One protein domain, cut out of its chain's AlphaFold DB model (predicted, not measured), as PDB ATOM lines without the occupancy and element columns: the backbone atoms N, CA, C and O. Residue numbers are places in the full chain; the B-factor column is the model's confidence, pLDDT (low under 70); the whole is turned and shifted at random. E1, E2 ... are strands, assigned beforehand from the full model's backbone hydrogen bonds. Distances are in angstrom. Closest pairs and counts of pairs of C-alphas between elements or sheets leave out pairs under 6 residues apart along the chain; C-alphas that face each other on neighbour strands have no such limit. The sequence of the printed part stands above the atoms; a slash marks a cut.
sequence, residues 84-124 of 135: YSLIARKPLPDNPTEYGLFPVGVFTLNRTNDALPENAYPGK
ATOM      1  N   TYR A  84     148.361 245.351 111.237       79.31
ATOM      2  CA  TYR A  84     149.543 245.689 112.023       79.31
ATOM      3  C   TYR A  84     149.616 244.834 113.284       79.31
ATOM      4  O   TYR A  84     148.620 244.619 113.967       79.31
ATOM      5  N   SER A  85     150.812 244.351 113.619       78.38
ATOM      6  CA  SER A  85     151.084 243.713 114.909       78.38
ATOM      7  C   SER A  85     151.869 244.674 115.785       78.38
ATOM      8  O   SER A  85     152.902 245.197 115.370       78.38
ATOM      9  N   LEU A  86     151.394 244.889 117.005       84.25
ATOM     10  CA  LEU A  86     152.099 245.672 118.001       84.25
ATOM     11  C   LEU A  86     152.942 244.748 118.859       84.25
ATOM     12  O   LEU A  86     152.449 243.793 119.461       84.25
ATOM     13  N   ILE A  87     154.225 245.065 118.923       87.88
ATOM     14  CA  ILE A  87     155.211 244.310 119.673       87.88
ATOM     15  C   ILE A  87     155.805 245.255 120.711       87.88
ATOM     16  O   ILE A  87     156.222 246.363 120.385       87.88
ATOM     17  N   ALA A  88     155.836 244.824 121.969       90.25
ATOM     18  CA  ALA A  88     156.419 245.588 123.060       90.25
ATOM     19  C   ALA A  88     157.694 244.923 123.565       90.25
ATOM     20  O   ALA A  88     157.771 243.700 123.709       90.25
ATOM     21  N   ARG A  89     158.671 245.758 123.918       92.62
ATOM     22  CA  ARG A  89     159.854 245.327 124.654       92.62
ATOM     23  C   ARG A  89     159.477 245.107 126.120       92.62
ATOM     24  O   ARG A  89     159.113 246.060 126.806       92.62
ATOM     25  N   LYS A  90     159.562 243.868 126.606       90.25
ATOM     26  CA  LYS A  90     159.255 243.493 128.000       90.25
ATOM     27  C   LYS A  90     160.397 242.670 128.599       90.25
ATOM     28  O   LYS A  90     161.112 242.029 127.829       90.25
ATOM     29  N   PRO A  91     160.574 242.675 129.931       92.88
ATOM     30  CA  PRO A  91     161.512 241.770 130.583       92.88
ATOM     31  C   PRO A  91     161.206 240.306 130.239       92.88
ATOM     32  O   PRO A  91     160.033 239.958 130.064       92.88
ATOM     33  N   LEU A  92     162.232 239.460 130.133       91.44
ATOM     34  CA  LEU A  92     162.023 238.023 129.968       91.44
ATOM     35  C   LEU A  92     161.378 237.447 131.245       91.44
ATOM     36  O   LEU A  92     161.782 237.843 132.340       91.44
ATOM     37  N   PRO A  93     160.404 236.519 131.138       87.38
ATOM     38  CA  PRO A  93     159.730 235.936 132.303       87.38
ATOM     39  C   PRO A  93     160.700 235.306 133.307       87.38
ATOM     40  O   PRO A  93     160.530 235.473 134.511       87.38
ATOM     41  N   ASP A  94     161.739 234.647 132.791       91.12
ATOM     42  CA  ASP A  94     162.708 233.893 133.589       91.12
ATOM     43  C   ASP A  94     163.928 234.732 134.007       91.12
ATOM     44  O   ASP A  94     164.631 234.378 134.951       91.12
ATOM     45  N   ASN A  95     164.182 235.862 133.332       91.50
ATOM     46  CA  ASN A  95     165.268 236.782 133.669       91.50
ATOM     47  C   ASN A  95     164.832 238.251 133.499       91.50
ATOM     48  O   ASN A  95     164.973 238.818 132.411       91.50
ATOM     49  N   PRO A  96     164.373 238.915 134.579       88.12
ATOM     50  CA  PRO A  96     163.877 240.290 134.520       88.12
ATOM     51  C   PRO A  96     164.925 241.352 134.147       88.12
ATOM     52  O   PRO A  96     164.563 242.505 133.913       88.12
ATOM     53  N   THR A  97     166.215 240.998 134.124       92.38
ATOM     54  CA  THR A  97     167.301 241.904 133.708       92.38
ATOM     55  C   THR A  97     167.509 241.924 132.191       92.38
ATOM     56  O   THR A  97     168.088 242.868 131.652       92.38
ATOM     57  N   GLU A  98     166.980 240.923 131.486       93.94
ATOM     58  CA  GLU A  98     167.002 240.812 130.031       93.94
ATOM     59  C   GLU A  98     165.638 241.164 129.436       93.94
ATOM     60  O   GLU A  98     164.607 241.064 130.099       93.94
ATOM     61  N   TYR A  99     165.611 241.581 128.167       92.44
ATOM     62  CA  TYR A  99     164.385 242.018 127.501       92.44
ATOM     63  C   TYR A  99     164.169 241.291 126.180       92.44
ATOM     64  O   TYR A  99     165.080 241.181 125.363       92.44
ATOM     65  N   GLY A 100     162.925 240.884 125.948       90.44
ATOM     66  CA  GLY A 100     162.445 240.329 124.689       90.44
ATOM     67  C   GLY A 100     161.418 241.236 124.016       90.44
ATOM     68  O   GLY A 100     160.904 242.190 124.608       90.44
ATOM     69  N   LEU A 101     161.111 240.920 122.764       89.38
ATOM     70  CA  LEU A 101     160.026 241.522 121.999       89.38
ATOM     71  C   LEU A 101     158.823 240.574 122.025       89.38
ATOM     72  O   LEU A 101     158.922 239.443 121.561       89.38
ATOM     73  N   PHE A 102     157.696 241.036 122.565       86.56
ATOM     74  CA  PHE A 102     156.487 240.229 122.736       86.56
ATOM     75  C   PHE A 102     155.302 240.866 122.013       86.56
ATOM     76  O   PHE A 102     155.121 242.080 122.138       86.56
ATOM     77  N   PRO A 103     154.468 240.088 121.305       86.38
ATOM     78  CA  PRO A 103     153.233 240.612 120.740       86.38
ATOM     79  C   PRO A 103     152.303 241.075 121.869       86.38
ATOM     80  O   PRO A 103     152.156 240.407 122.894       86.38
ATOM     81  N   VAL A 104     151.710 242.253 121.703       87.44
ATOM     82  CA  VAL A 104     150.802 242.876 122.683       87.44
ATOM     83  C   VAL A 104     149.548 243.473 122.062       87.44
ATOM     84  O   VAL A 104     148.722 244.027 122.780       87.44
ATOM     85  N   GLY A 105     149.438 243.420 120.741       82.69
ATOM     86  CA  GLY A 105     148.362 244.034 119.985       82.69
ATOM     87  C   GLY A 105     148.339 243.485 118.573       82.69
ATOM     88  O   GLY A 105     149.389 243.192 117.999       82.69
ATOM     89  N   VAL A 106     147.147 243.365 118.007       78.38
ATOM     90  CA  VAL A 106     146.951 243.208 116.568       78.38
ATOM     91  C   VAL A 106     145.862 244.192 116.177       78.38
ATOM     92  O   VAL A 106     144.866 244.320 116.881       78.38
ATOM     93  N   PHE A 107     146.091 244.885 115.073       77.81
ATOM     94  CA  PHE A 107     145.199 245.852 114.469       77.81
ATOM     95  C   PHE A 107     144.830 245.317 113.095       77.81
ATOM     96  O   PHE A 107     145.665 245.276 112.191       77.81
ATOM     97  N   THR A 108     143.592 244.860 112.960       71.50
ATOM     98  CA  THR A 108     143.057 244.390 111.684       71.50
ATOM     99  C   THR A 108     142.186 245.465 111.071       71.50
ATOM    100  O   THR A 108     141.298 245.987 111.745       71.50
ATOM    101  N   LEU A 109     142.402 245.768 109.794       66.06
ATOM    102  CA  LEU A 109     141.514 246.664 109.063       66.06
ATOM    103  C   LEU A 109     140.146 246.003 108.897       66.06
ATOM    104  O   LEU A 109     140.023 244.944 108.280       66.06
ATOM    105  N   ASN A 110     139.116 246.640 109.453       62.47
ATOM    106  CA  ASN A 110     137.733 246.268 109.215       62.47
ATOM    107  C   ASN A 110     137.131 247.245 108.205       62.47
ATOM    108  O   ASN A 110     136.821 248.381 108.539       62.47
ATOM    109  N   ARG A 111     136.949 246.794 106.964       57.94
ATOM    110  CA  ARG A 111     136.529 247.651 105.843       57.94
ATOM    111  C   ARG A 111     135.130 248.244 105.954       57.94
ATOM    112  O   ARG A 111     134.738 249.024 105.095       57.94
ATOM    113  N   THR A 112     134.351 247.841 106.951       55.41
ATOM    114  CA  THR A 112     133.021 248.408 107.177       55.41
ATOM    115  C   THR A 112     133.041 249.675 108.024       55.41
ATOM    116  O   THR A 112     132.023 250.356 108.051       55.41
ATOM    117  N   ASN A 113     134.159 250.027 108.673       53.16
ATOM    118  CA  ASN A 113     134.252 251.216 109.518       53.16
ATOM    119  C   ASN A 113     135.610 251.917 109.349       53.16
ATOM    120  O   ASN A 113     136.641 251.311 109.626       53.16
ATOM    121  N   ASP A 114     135.607 253.222 109.054       53.28
ATOM    122  CA  ASP A 114     136.787 254.120 109.097       53.28
ATOM    123  C   ASP A 114     137.330 254.346 110.530       53.28
ATOM    124  O   ASP A 114     138.106 255.263 110.805       53.28
ATOM    125  N   ALA A 115     136.874 253.540 111.490       52.56
ATOM    126  CA  ALA A 115     137.285 253.618 112.877       52.56
ATOM    127  C   ALA A 115     138.676 252.997 113.059       52.56
ATOM    128  O   ALA A 115     139.051 252.043 112.375       52.56
ATOM    129  N   LEU A 116     139.426 253.526 114.030       54.47
ATOM    130  CA  LEU A 116     140.713 252.962 114.423       54.47
ATOM    131  C   LEU A 116     140.567 251.453 114.688       54.47
ATOM    132  O   LEU A 116     139.620 251.053 115.370       54.47
ATOM    133  N   PRO A 117     141.489 250.622 114.172       56.59
ATOM    134  CA  PRO A 117     141.400 249.180 114.323       56.59
ATOM    135  C   PRO A 117     141.333 248.786 115.806       56.59
ATOM    136  O   PRO A 117     142.061 249.315 116.650       56.59
ATOM    137  N   GLU A 118     140.422 247.871 116.128       56.44
ATOM    138  CA  GLU A 118     140.160 247.453 117.502       56.44
ATOM    139  C   GLU A 118     141.333 246.621 118.040       56.44
ATOM    140  O   GLU A 118     141.797 245.678 117.398       56.44
ATOM    141  N   ASN A 119     141.843 246.980 119.222       56.78
ATOM    142  CA  ASN A 119     142.913 246.230 119.873       56.78
ATOM    143  C   ASN A 119     142.337 244.984 120.560       56.78
ATOM    144  O   ASN A 119     141.596 245.097 121.533       56.78
ATOM    145  N   ALA A 120     142.741 243.795 120.116       53.44
ATOM    146  CA  ALA A 120     142.246 242.524 120.650       53.44
ATOM    147  C   ALA A 120     142.891 242.058 121.984       53.44
ATOM    148  O   ALA A 120     142.741 240.892 122.348       53.44
ATOM    149  N   TYR A 121     143.610 242.912 122.728       53.09
ATOM    150  CA  TYR A 121     144.279 242.514 123.981       53.09
ATOM    151  C   TYR A 121     143.741 243.269 125.208       53.09
ATOM    152  O   TYR A 121     144.069 244.445 125.405       53.09
ATOM    153  N   PRO A 122     142.966 242.607 126.091       45.16
ATOM    154  CA  PRO A 122     142.501 243.217 127.325       45.16
ATOM    155  C   PRO A 122     143.652 243.257 128.340       45.16
ATOM    156  O   PRO A 122     144.105 242.224 128.829       45.16
ATOM    157  N   GLY A 123     144.114 244.464 128.683       47.44
ATOM    158  CA  GLY A 123     144.778 244.686 129.971       47.44
ATOM    159  C   GLY A 123     146.184 245.284 129.985       47.44
ATOM    160  O   GLY A 123     147.006 244.789 130.753       47.44
ATOM    161  N   LYS A 124     146.470 246.372 129.253       42.00
ATOM    162  CA  LYS A 124     147.442 247.391 129.718       42.00
ATOM    163  C   LYS A 124     147.351 248.705 128.938       42.00
ATOM    164  O   LYS A 124     147.171 248.719 127.727       42.00
TER     165      LYS A 124
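What this domain is: This is residues 84 to 124 of the 135 residues of the protein "ANF_receptor domain-containing protein" of Oryctes borbonicus (UniProt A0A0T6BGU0). A single long, twisted hairpin of two strands, E1 and E2, is joined at one end by the loop of residues 92 to 98. Past the other end, a tail with no named element, residues 108 to 124, runs on from E2, turns near Thr 112 and folds back toward the hairpin. The printed part has 41 residues with no named helix and two named strands, E1 then E2, antiparallel in one sheet; the class is all strand, though 17 of the 41 residues, under half, are in named elements. The outline is a rod spanning 43 by 17 by 10 A, only just extended and close to loose, with a radius of gyration of the C-alphas of 13.7 A.

How they stand to each other: E1, residues 84 to 91, and E2, residues 99 to 107, form a hairpin with a short link of 7 residues. They are antiparallel neighbours, with 152 degrees between their directions. C-alphas 84 and 107, which face each other, are 5.0 A apart; near the link, the facing C-alphas 91 and 99 are 4.2 A apart. N 84 and O 107, at 2.9 A, and N 102 and O 88, at 2.9 A, are within hydrogen-bond range.

Where its parts are: E1 begins at C-alpha 84 (149.543, 245.689, 112.023) and is 22.4 A long from first to last C-alpha. E2 is 23.5 A long and ends at C-alpha 107 (145.199, 245.852, 114.469).

The domain as a whole: The C-alphas of Thr 97 and Thr 112 are the two farthest apart, at 43.8 A. The printed part has no cut. Mean pLDDT of the printed part is 74.2, and residues 109 to 124 are under 70.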